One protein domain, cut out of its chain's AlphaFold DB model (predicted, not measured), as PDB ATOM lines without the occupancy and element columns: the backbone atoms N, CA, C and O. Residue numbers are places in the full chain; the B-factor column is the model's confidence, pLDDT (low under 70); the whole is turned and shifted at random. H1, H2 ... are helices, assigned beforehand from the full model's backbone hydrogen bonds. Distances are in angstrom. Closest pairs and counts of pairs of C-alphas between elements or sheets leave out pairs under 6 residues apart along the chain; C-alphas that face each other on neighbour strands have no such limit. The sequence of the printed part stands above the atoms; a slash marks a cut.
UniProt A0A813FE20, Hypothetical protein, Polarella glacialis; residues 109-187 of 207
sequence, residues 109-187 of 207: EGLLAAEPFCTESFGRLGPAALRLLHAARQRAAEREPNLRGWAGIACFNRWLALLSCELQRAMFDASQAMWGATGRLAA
ATOM      1  N   GLU A 109     -34.303  31.369  16.072       55.19
ATOM      2  CA  GLU A 109     -35.654  31.184  15.534       55.19
ATOM      3  C   GLU A 109     -36.061  32.164  14.419       55.19
ATOM      4  O   GLU A 109     -36.659  31.733  13.441       55.19
ATOM      5  N   GLY A 110     -35.722  33.455  14.490       62.38
ATOM      6  CA  GLY A 110     -36.081  34.418  13.439       62.38
ATOM      7  C   GLY A 110     -35.283  34.223  12.146       62.38
ATOM      8  O   GLY A 110     -35.789  34.455  11.050       62.38
ATOM      9  N   LEU A 111     -34.048  33.732  12.263       62.47
ATOM     10  CA  LEU A 111     -33.213  33.363  11.118       62.47
ATOM     11  C   LEU A 111     -33.696  32.046  10.489       62.47
ATOM     12  O   LEU A 111     -33.716  31.920   9.267       62.47
ATOM     13  N   LEU A 112     -34.157  31.108  11.321       66.00
ATOM     14  CA  LEU A 112     -34.841  29.888  10.885       66.00
ATOM     15  C   LEU A 112     -36.198  30.194  10.227       66.00
ATOM     16  O   LEU A 112     -36.555  29.554   9.246       66.00
ATOM     17  N   ALA A 113     -36.927  31.212  10.690       68.12
ATOM     18  CA  ALA A 113     -38.193  31.626  10.084       68.12
ATOM     19  C   ALA A 113     -38.020  32.224   8.674       68.12
ATOM     20  O   ALA A 113     -38.923  32.124   7.847       68.12
ATOM     21  N   ALA A 114     -36.856  32.815   8.374       66.94
ATOM     22  CA  ALA A 114     -36.533  33.350   7.047       66.94
ATOM     23  C   ALA A 114     -35.983  32.287   6.072       66.94
ATOM     24  O   ALA A 114     -35.890  32.538   4.866       66.94
ATOM     25  N   GLU A 115     -35.617  31.101   6.567       73.75
ATOM     26  CA  GLU A 115     -35.030  30.023   5.767       73.75
ATOM     27  C   GLU A 115     -35.949  29.500   4.647       73.75
ATOM     28  O   GLU A 115     -35.456  29.378   3.519       73.75
ATOM     29  N   PRO A 116     -37.257  29.258   4.869       76.69
ATOM     30  CA  PRO A 116     -38.168  28.819   3.810       76.69
ATOM     31  C   PRO A 116     -38.248  29.836   2.668       76.69
ATOM     32  O   PRO A 116     -38.180  29.473   1.499       76.69
ATOM     33  N   PHE A 117     -38.294  31.128   3.000       73.56
ATOM     34  CA  PHE A 117     -38.367  32.196   2.006       73.56
ATOM     35  C   PHE A 117     -37.084  32.303   1.170       73.56
ATOM     36  O   PHE A 117     -37.134  32.447  -0.056       73.56
ATOM     37  N   CYS A 118     -35.920  32.209   1.819       72.25
ATOM     38  CA  CYS A 118     -34.635  32.245   1.125       72.25
ATOM     39  C   CYS A 118     -34.451  31.004   0.245       72.25
ATOM     40  O   CYS A 118     -34.059  31.116  -0.910       72.25
ATOM     41  N   THR A 119     -34.766  29.813   0.748       76.69
ATOM     42  CA  THR A 119     -34.633  28.578  -0.039       76.69
ATOM     43  C   THR A 119     -35.604  28.527  -1.213       76.69
ATOM     44  O   THR A 119     -35.192  28.138  -2.303       76.69
ATOM     45  N   GLU A 120     -36.842  28.998  -1.056       78.56
ATOM     46  CA  GLU A 120     -37.793  29.091  -2.164       78.56
ATOM     47  C   GLU A 120     -37.316  30.086  -3.233       78.56
ATOM     48  O   GLU A 120     -37.241  29.747  -4.418       78.56
ATOM     49  N   SER A 121     -36.927  31.296  -2.820       73.38
ATOM     50  CA  SER A 121     -36.479  32.351  -3.740       73.38
ATOM     51  C   SER A 121     -35.243  31.925  -4.533       73.38
ATOM     52  O   SER A 121     -35.189  32.076  -5.752       73.38
ATOM     53  N   PHE A 122     -34.255  31.338  -3.856       70.88
ATOM     54  CA  PHE A 122     -33.029  30.868  -4.494       70.88
ATOM     55  C   PHE A 122     -33.219  29.546  -5.241       70.88
ATOM     56  O   PHE A 122     -32.516  29.298  -6.217       70.88
ATOM     57  N   GLY A 123     -34.190  28.724  -4.843       79.56
ATOM     58  CA  GLY A 123     -34.585  27.520  -5.567       79.56
ATOM     59  C   GLY A 123     -35.136  27.839  -6.953       79.56
ATOM     60  O   GLY A 123     -34.770  27.170  -7.919       79.56
ATOM     61  N   ARG A 124     -35.911  28.925  -7.085       80.75
ATOM     62  CA  ARG A 124     -36.386  29.426  -8.389       80.75
ATOM     63  C   ARG A 124     -35.250  29.901  -9.302       80.75
ATOM     64  O   ARG A 124     -35.386  29.834 -10.518       80.75
ATOM     65  N   LEU A 125     -34.124  30.338  -8.732       73.50
ATOM     66  CA  LEU A 125     -32.910  30.720  -9.473       73.50
ATOM     67  C   LEU A 125     -32.028  29.514  -9.858       73.50
ATOM     68  O   LEU A 125     -31.065  29.662 -10.609       73.50
ATOM     69  N   GLY A 126     -32.351  28.316  -9.361       85.19
ATOM     70  CA  GLY A 126     -31.701  27.060  -9.719       85.19
ATOM     71  C   GLY A 126     -30.611  26.578  -8.745       85.19
ATOM     72  O   GLY A 126     -30.219  27.258  -7.793       85.19
ATOM     73  N   PRO A 127     -30.062  25.371  -8.986       84.06
ATOM     74  CA  PRO A 127     -29.190  24.669  -8.036       84.06
ATOM     75  C   PRO A 127     -27.817  25.329  -7.829       84.06
ATOM     76  O   PRO A 127     -27.125  25.040  -6.853       84.06
ATOM     77  N   ALA A 128     -27.375  26.201  -8.738       78.75
ATOM     78  CA  ALA A 128     -26.152  26.984  -8.547       78.75
ATOM     79  C   ALA A 128     -26.342  28.089  -7.492       78.75
ATOM     80  O   ALA A 128     -25.495  28.247  -6.614       78.75
ATOM     81  N   ALA A 129     -27.479  28.790  -7.527       76.88
ATOM     82  CA  ALA A 129     -27.811  29.844  -6.573       76.88
ATOM     83  C   ALA A 129     -27.998  29.283  -5.154       76.88
ATOM     84  O   ALA A 129     -27.469  29.842  -4.193       76.88
ATOM     85  N   LEU A 130     -28.654  28.124  -5.028       80.25
ATOM     86  CA  LEU A 130     -28.774  27.412  -3.752       80.25
ATOM     87  C   LEU A 130     -27.408  27.033  -3.161       80.25
ATOM     88  O   LEU A 130     -27.165  27.259  -1.977       80.25
ATOM     89  N   ARG A 131     -26.483  26.511  -3.977       84.69
ATOM     90  CA  ARG A 131     -25.121  26.180  -3.515       84.69
ATOM     91  C   ARG A 131     -24.369  27.408  -2.997       84.69
ATOM     92  O   ARG A 131     -23.692  27.307  -1.976       84.69
ATOM     93  N   LEU A 132     -24.519  28.561  -3.653       78.38
ATOM     94  CA  LEU A 132     -23.930  29.824  -3.194       78.38
ATOM     95  C   LEU A 132     -24.539  30.299  -1.870       78.38
ATOM     96  O   LEU A 132     -23.793  30.694  -0.973       78.38
ATOM     97  N   LEU A 133     -25.864  30.207  -1.717       79.25
ATOM     98  CA  LEU A 133     -26.558  30.518  -0.464       79.25
ATOM     99  C   LEU A 133     -26.049  29.641   0.692       79.25
ATOM    100  O   LEU A 133     -25.686  30.165   1.746       79.25
ATOM    101  N   HIS A 134     -25.938  28.327   0.487       81.50
ATOM    102  CA  HIS A 134     -25.428  27.413   1.512       81.50
ATOM    103  C   HIS A 134     -23.963  27.686   1.876       81.50
ATOM    104  O   HIS A 134     -23.639  27.782   3.061       81.50
ATOM    105  N   ALA A 135     -23.090  27.872   0.884       80.06
ATOM    106  CA  ALA A 135     -21.680  28.175   1.122       80.06
ATOM    107  C   ALA A 135     -21.496  29.511   1.862       80.06
ATOM    108  O   ALA A 135     -20.644  29.633   2.743       80.06
ATOM    109  N   ALA A 136     -22.306  30.522   1.538       73.69
ATOM    110  CA  ALA A 136     -22.266  31.801   2.231       73.69
ATOM    111  C   ALA A 136     -22.755  31.690   3.684       73.69
ATOM    112  O   ALA A 136     -22.133  32.271   4.574       73.69
ATOM    113  N   ARG A 137     -23.810  30.902   3.941       74.19
ATOM    114  CA  ARG A 137     -24.305  30.629   5.300       74.19
ATOM    115  C   ARG A 137     -23.253  29.922   6.154       74.19
ATOM    116  O   ARG A 137     -23.050  30.318   7.297       74.19
ATOM    117  N   GLN A 138     -22.550  28.937   5.593       79.69
ATOM    118  CA  GLN A 138     -21.455  28.240   6.279       79.69
ATOM    119  C   GLN A 138     -20.326  29.203   6.667       79.69
ATOM    120  O   GLN A 138     -19.956  29.272   7.832       79.69
ATOM    121  N   ARG A 139     -19.862  30.043   5.730       76.19
ATOM    122  CA  ARG A 139     -18.819  31.048   6.013       76.19
ATOM    123  C   ARG A 139     -19.240  32.081   7.058       76.19
ATOM    124  O   ARG A 139     -18.403  32.562   7.817       76.19
ATOM    125  N   ALA A 140     -20.517  32.464   7.076       69.56
ATOM    126  CA  ALA A 140     -21.047  33.381   8.080       69.56
ATOM    127  C   ALA A 140     -21.067  32.730   9.474       69.56
ATOM    128  O   ALA A 140     -20.633  33.355  10.439       69.56
ATOM    129  N   ALA A 141     -21.492  31.465   9.560       72.06
ATOM    130  CA  ALA A 141     -21.486  30.697  10.803       72.06
ATOM    131  C   ALA A 141     -20.064  30.470  11.351       72.06
ATOM    132  O   ALA A 141     -19.859  30.540  12.559       72.06
ATOM    133  N   GLU A 142     -19.078  30.251  10.474       78.88
ATOM    134  CA  GLU A 142     -17.666  30.099  10.853       78.88
ATOM    135  C   GLU A 142     -17.045  31.397  11.383       78.88
ATOM    136  O   GLU A 142     -16.235  31.363  12.309       78.88
ATOM    137  N   ARG A 143     -17.396  32.548  10.794       74.94
ATOM    138  CA  ARG A 143     -16.820  33.843  11.188       74.94
ATOM    139  C   ARG A 143     -17.363  34.358  12.509       74.94
ATOM    140  O   ARG A 143     -16.615  34.970  13.267       74.94
ATOM    141  N   GLU A 144     -18.647  34.155  12.764       72.62
ATOM    142  CA  GLU A 144     -19.313  34.748  13.918       72.62
ATOM    143  C   GLU A 144     -20.314  33.758  14.541       72.62
ATOM    144  O   GLU A 144     -21.528  33.896  14.370       72.62
ATOM    145  N   PRO A 145     -19.827  32.762  15.311       68.50
ATOM    146  CA  PRO A 145     -20.673  31.717  15.900       68.50
ATOM    147  C   PRO A 145     -21.690  32.247  16.927       68.50
ATOM    148  O   PRO A 145     -22.637  31.547  17.277       68.50
ATOM    149  N   ASN A 146     -21.518  33.490  17.396       68.06
ATOM    150  CA  ASN A 146     -22.329  34.112  18.447       68.06
ATOM    151  C   ASN A 146     -23.255  35.236  17.946       68.06
ATOM    152  O   ASN A 146     -23.755  36.014  18.759       68.06
ATOM    153  N   LEU A 147     -23.500  35.349  16.635       64.44
ATOM    154  CA  LEU A 147     -24.432  36.340  16.085       64.44
ATOM    155  C   LEU A 147     -25.856  36.126  16.628       64.44
ATOM    156  O   LEU A 147     -26.595  35.258  16.166       64.44
ATOM    157  N   ARG A 148     -26.257  36.948  17.605       55.97
ATOM    158  CA  ARG A 148     -27.629  37.040  18.127       55.97
ATOM    159  C   ARG A 148     -28.221  38.417  17.816       55.97
ATOM    160  O   ARG A 148     -27.524  39.430  17.871       55.97
ATOM    161  N   GLY A 149     -29.518  38.472  17.515       63.59
ATOM    162  CA  GLY A 149     -30.259  39.731  17.376       63.59
ATOM    163  C   GLY A 149     -29.942  40.554  16.121       63.59
ATOM    164  O   GLY A 149     -29.780  40.014  15.028       63.59
ATOM    165  N   TRP A 150     -29.888  41.884  16.267       48.44
ATOM    166  CA  TRP A 150     -29.743  42.855  15.165       48.44
ATOM    167  C   TRP A 150     -28.489  42.676  14.319       48.44
ATOM    168  O   TRP A 150     -28.499  43.015  13.136       48.44
ATOM    169  N   ALA A 151     -27.431  42.113  14.896       60.41
ATOM    170  CA  ALA A 151     -26.231  41.786  14.147       60.41
ATOM    171  C   ALA A 151     -26.528  40.732  13.061       60.41
ATOM    172  O   ALA A 151     -26.002  40.834  11.957       60.41
ATOM    173  N   GLY A 152     -27.465  39.806  13.307       65.88
ATOM    174  CA  GLY A 152     -27.949  38.841  12.316       65.88
ATOM    175  C   GLY A 152     -28.738  39.496  11.179       65.88
ATOM    176  O   GLY A 152     -28.499  39.181  10.018       65.88
ATOM    177  N   ILE A 153     -29.613  40.462  11.483       65.38
ATOM    178  CA  ILE A 153     -30.353  41.229  10.460       65.38
ATOM    179  C   ILE A 153     -29.409  42.119   9.648       65.38
ATOM    180  O   ILE A 153     -29.532  42.196   8.429       65.38
ATOM    181  N   ALA A 154     -28.451  42.787  10.292       65.62
ATOM    182  CA  ALA A 154     -27.455  43.596   9.599       65.62
ATOM    183  C   ALA A 154     -26.569  42.725   8.696       65.62
ATOM    184  O   ALA A 154     -26.329  43.087   7.544       65.62
ATOM    185  N   CYS A 155     -26.153  41.549   9.177       68.19
ATOM    186  CA  CYS A 155     -25.467  40.544   8.368       68.19
ATOM    187  C   CYS A 155     -26.341  40.052   7.212       68.19
ATOM    188  O   CYS A 155     -25.847  39.982   6.093       68.19
ATOM    189  N   PHE A 156     -27.629  39.791   7.434       72.19
ATOM    190  CA  PHE A 156     -28.564  39.367   6.392       72.19
ATOM    191  C   PHE A 156     -28.796  40.451   5.330       72.19
ATOM    192  O   PHE A 156     -28.697  40.171   4.143       72.19
ATOM    193  N   ASN A 157     -29.014  41.706   5.725       74.69
ATOM    194  CA  ASN A 157     -29.154  42.829   4.793       74.69
ATOM    195  C   ASN A 157     -27.864  43.083   4.011       74.69
ATOM    196  O   ASN A 157     -27.896  43.295   2.799       74.69
ATOM    197  N   ARG A 158     -26.708  43.016   4.681       75.19
ATOM    198  CA  ARG A 158     -25.404  43.087   4.013       75.19
ATOM    199  C   ARG A 158     -25.220  41.921   3.047       75.19
ATOM    200  O   ARG A 158     -24.647  42.097   1.977       75.19
ATOM    201  N   TRP A 159     -25.719  40.748   3.409       74.62
ATOM    202  CA  TRP A 159     -25.659  39.556   2.583       74.62
ATOM    203  C   TRP A 159     -26.557  39.671   1.345       74.62
ATOM    204  O   TRP A 159     -26.070  39.446   0.242       74.62
ATOM    205  N   LEU A 160     -27.800  40.141   1.488       79.12
ATOM    206  CA  LEU A 160     -28.681  40.468   0.363       79.12
ATOM    207  C   LEU A 160     -28.048  41.497  -0.582       79.12
ATOM    208  O   LEU A 160     -28.139  41.344  -1.798       79.12
ATOM    209  N   ALA A 161     -27.368  42.511  -0.042       75.38
ATOM    210  CA  ALA A 161     -26.664  43.509  -0.846       75.38
ATOM    211  C   ALA A 161     -25.472  42.917  -1.617       75.38
ATOM    212  O   ALA A 161     -25.270  43.234  -2.784       75.38
ATOM    213  N   LEU A 162     -24.684  42.032  -0.998       76.12
ATOM    214  CA  LEU A 162     -23.606  41.332  -1.708       76.12
ATOM    215  C   LEU A 162     -24.160  40.437  -2.816       76.12
ATOM    216  O   LEU A 162     -23.588  40.356  -3.900       76.12
ATOM    217  N   LEU A 163     -25.288  39.788  -2.550       77.19
ATOM    218  CA  LEU A 163     -25.890  38.871  -3.495       77.19
ATOM    219  C   LEU A 163     -26.526  39.589  -4.686       77.19
ATOM    220  O   LEU A 163     -26.413  39.109  -5.813       77.19
ATOM    221  N   SER A 164     -27.128  40.761  -4.467       80.44
ATOM    222  CA  SER A 164     -27.619  41.597  -5.563       80.44
ATOM    223  C   SER A 164     -26.474  42.070  -6.464       80.44
ATOM    224  O   SER A 164     -26.612  42.015  -7.685       80.44
ATOM    225  N   CYS A 165     -25.323  42.439  -5.892       76.88
ATOM    226  CA  CYS A 165     -24.128  42.799  -6.656       76.88
ATOM    227  C   CYS A 165     -23.598  41.631  -7.504       76.88
ATOM    228  O   CYS A 165     -23.300  41.819  -8.683       76.88
ATOM    229  N   GLU A 166     -23.498  40.422  -6.942       76.88
ATOM    230  CA  GLU A 166     -23.055  39.236  -7.695       76.88
ATOM    231  C   GLU A 166     -24.045  38.861  -8.806       76.88
ATOM    232  O   GLU A 166     -23.634  38.538  -9.920       76.88
ATOM    233  N   LEU A 167     -25.352  38.980  -8.552       79.56
ATOM    234  CA  LEU A 167     -26.373  38.753  -9.575       79.56
ATOM    235  C   LEU A 167     -26.266  39.775 -10.717       79.56
ATOM    236  O   LEU A 167     -26.302  39.397 -11.887       79.56
ATOM    237  N   GLN A 168     -26.085  41.059 -10.391       81.00
ATOM    238  CA  GLN A 168     -25.867  42.116 -11.382       81.00
ATOM    239  C   GLN A 168     -24.606  41.863 -12.212       81.00
ATOM    240  O   GLN A 168     -24.629  42.037 -13.431       81.00
ATOM    241  N   ARG A 169     -23.523  41.404 -11.576       77.56
ATOM    242  CA  ARG A 169     -22.284  41.038 -12.265       77.56
ATOM    243  C   ARG A 169     -22.488  39.854 -13.206       77.56
ATOM    244  O   ARG A 169     -22.115  39.946 -14.368       77.56
ATOM    245  N   ALA A 170     -23.143  38.790 -12.745       75.94
ATOM    246  CA  ALA A 170     -23.440  37.625 -13.574       75.94
ATOM    247  C   ALA A 170     -24.328  37.983 -14.779       75.94
ATOM    248  O   ALA A 170     -24.068  37.535 -15.896       75.94
ATOM    249  N   MET A 171     -25.343  38.832 -14.584       79.44
ATOM    250  CA  MET A 171     -26.169  39.354 -15.678       79.44
ATOM    251  C   MET A 171     -25.356  40.184 -16.677       79.44
ATOM    252  O   MET A 171     -25.576  40.087 -17.887       79.44
ATOM    253  N   PHE A 172     -24.423  41.000 -16.186       78.81
ATOM    254  CA  PHE A 172     -23.543  41.801 -17.028       78.81
ATOM    255  C   PHE A 172     -22.584  40.926 -17.840       78.81
ATOM    256  O   PHE A 172     -22.477  41.119 -19.049       78.81
ATOM    257  N   ASP A 173     -21.964  39.921 -17.223       73.62
ATOM    258  CA  ASP A 173     -21.071  38.975 -17.898       73.62
ATOM    259  C   ASP A 173     -21.827  38.149 -18.951       73.62
ATOM    260  O   ASP A 173     -21.353  37.992 -20.077       73.62
ATOM    261  N   ALA A 174     -23.043  37.687 -18.638       74.31
ATOM    262  CA  ALA A 174     -23.909  37.002 -19.598       74.31
ATOM    263  C   ALA A 174     -24.293  37.912 -20.776       74.31
ATOM    264  O   ALA A 174     -24.272  37.485 -21.933       74.31
ATOM    265  N   SER A 175     -24.584  39.186 -20.499       75.06
ATOM    266  CA  SER A 175     -24.852  40.185 -21.536       75.06
ATOM    267  C   SER A 175     -23.617  40.406 -22.406       75.06
ATOM    268  O   SER A 175     -23.707  40.315 -23.625       75.06
ATOM    269  N   GLN A 176     -22.435  40.602 -21.819       74.06
ATOM    270  CA  GLN A 176     -21.198  40.723 -22.590       74.06
ATOM    271  C   GLN A 176     -20.902  39.477 -23.423       74.06
ATOM    272  O   GLN A 176     -20.469  39.607 -24.564       74.06
ATOM    273  N   ALA A 177     -21.158  38.280 -22.898       74.50
ATOM    274  CA  ALA A 177     -20.991  37.041 -23.644       74.50
ATOM    275  C   ALA A 177     -21.941  36.982 -24.849       74.50
ATOM    276  O   ALA A 177     -21.495  36.664 -25.950       74.50
ATOM    277  N   MET A 178     -23.214  37.360 -24.683       75.44
ATOM    278  CA  MET A 178     -24.161  37.442 -25.799       75.44
ATOM    279  C   MET A 178     -23.742  38.476 -26.844       75.44
ATOM    280  O   MET A 178     -23.804  38.188 -28.037       75.44
ATOM    281  N   TRP A 179     -23.289  39.656 -26.420       76.88
ATOM    282  CA  TRP A 179     -22.890  40.747 -27.318       76.88
ATOM    283  C   TRP A 179     -21.550  40.465 -28.010       76.88
ATOM    284  O   TRP A 179     -21.378  40.727 -29.196       76.88
ATOM    285  N   GLY A 180     -20.604  39.854 -27.302       76.12
ATOM    286  CA  GLY A 180     -19.339  39.390 -27.864       76.12
ATOM    287  C   GLY A 180     -19.525  38.213 -28.824       76.12
ATOM    288  O   GLY A 180     -18.850  38.145 -29.850       76.12
ATOM    289  N   ALA A 181     -20.460  37.304 -28.534       61.28
ATOM    290  CA  ALA A 181     -20.826  36.214 -29.435       61.28
ATOM    291  C   ALA A 181     -21.580  36.724 -30.673       61.28
ATOM    292  O   ALA A 181     -21.279  36.293 -31.782       61.28
ATOM    293  N   THR A 182     -22.493  37.688 -30.518       59.22
ATOM    294  CA  THR A 182     -23.172  38.332 -31.657       59.22
ATOM    295  C   THR A 182     -22.220  39.189 -32.486       59.22
ATOM    296  O   THR A 182     -22.329  39.174 -33.706       59.22
ATOM    297  N   GLY A 183     -21.222  39.836 -31.879       59.03
ATOM    298  CA  GLY A 183     -20.146  40.518 -32.606       59.03
ATOM    299  C   GLY A 183     -19.272  39.563 -33.429       59.03
ATOM    300  O   GLY A 183     -18.886  39.891 -34.548       59.03
ATOM    301  N   ARG A 184     -19.010  38.346 -32.927       58.06
ATOM    302  CA  ARG A 184     -18.329  37.294 -33.709       58.06
ATOM    303  C   ARG A 184     -19.221  36.703 -34.799       58.06
ATOM    304  O   ARG A 184     -18.721  36.409 -35.875       58.06
ATOM    305  N   LEU A 185     -20.523  36.560 -34.553       54.97
ATOM    306  CA  LEU A 185     -21.480  36.110 -35.569       54.97
ATOM    307  C   LEU A 185     -21.672  37.156 -36.675       54.97
ATOM    308  O   LEU A 185     -21.759  36.784 -37.841       54.97
ATOM    309  N   ALA A 186     -21.645  38.450 -36.346       55.34
ATOM    310  CA  ALA A 186     -21.698  39.539 -37.322       55.34
ATOM    311  C   ALA A 186     -20.487  39.548 -38.272       55.34
ATOM    312  O   ALA A 186     -20.624  39.967 -39.414       55.34
ATOM    313  N   ALA A 187     -19.328  39.038 -37.838       58.41
ATOM    314  CA  ALA A 187     -18.147  38.878 -38.690       58.41
ATOM    315  C   ALA A 187     -18.208  37.643 -39.616       58.41
ATOM    316  O   ALA A 187     -17.406  37.534 -40.539       58.41
TER     317      ALA A 187
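Overview. This is residues 109 to 187 of the 207 residues of the protein "Hypothetical protein" of Polarella glacialis (UniProt A0A813FE20). One long helix, H4, makes the length of a loose rod; beside its first part sit H1 and a helical hairpin of H2 and H3, while residues 168 to 187 stick out alone. The printed part has 79 residues with four named helices, H1 to H4 in order, and no named strand: all helix. It is loose, with a radius of gyration of the C-alphas of 16.8 A and spans of 58 by 21 by 17 A.

Along the chain. H4, residues 150 to 186, is 53.2 A long, from C-alpha 150 at (-29.743, 42.855, 15.165) to C-alpha 186 at (-21.698, 39.539, -37.322). H3 is residues 127 to 143, 24.6 A; H2, 115 to 124, 14.2 A; H1, 109 to 113, 6.0 A.

Arrangement. H4 and H3 are near each other, closest C-alphas 8.4 A apart. H4 and H1 are close but not clearly touching: the closest C-alphas, of Gly 152 and Leu 111, are 7.7 A apart. H4 and H2 are apart. H3, with residues 129 to 133 alone, touches H2, the closest C-alphas being Leu 130 and Phe 122, 5.5 A; this hairpin has a shallow tilt of 34.8 degrees, only just short of steep, opposite ways. In the four helices every O i to N i+4 pair is within hydrogen-bond range.

Size, cuts and confidence. The farthest C-alphas, Arg 148 and Ala 187, are 57.6 A apart. The printed part has no cut and no long link. Mean pLDDT of the printed part is 72.2, under 70 in residues 109 to 114, 140, 145 to 155 and 181 to 187.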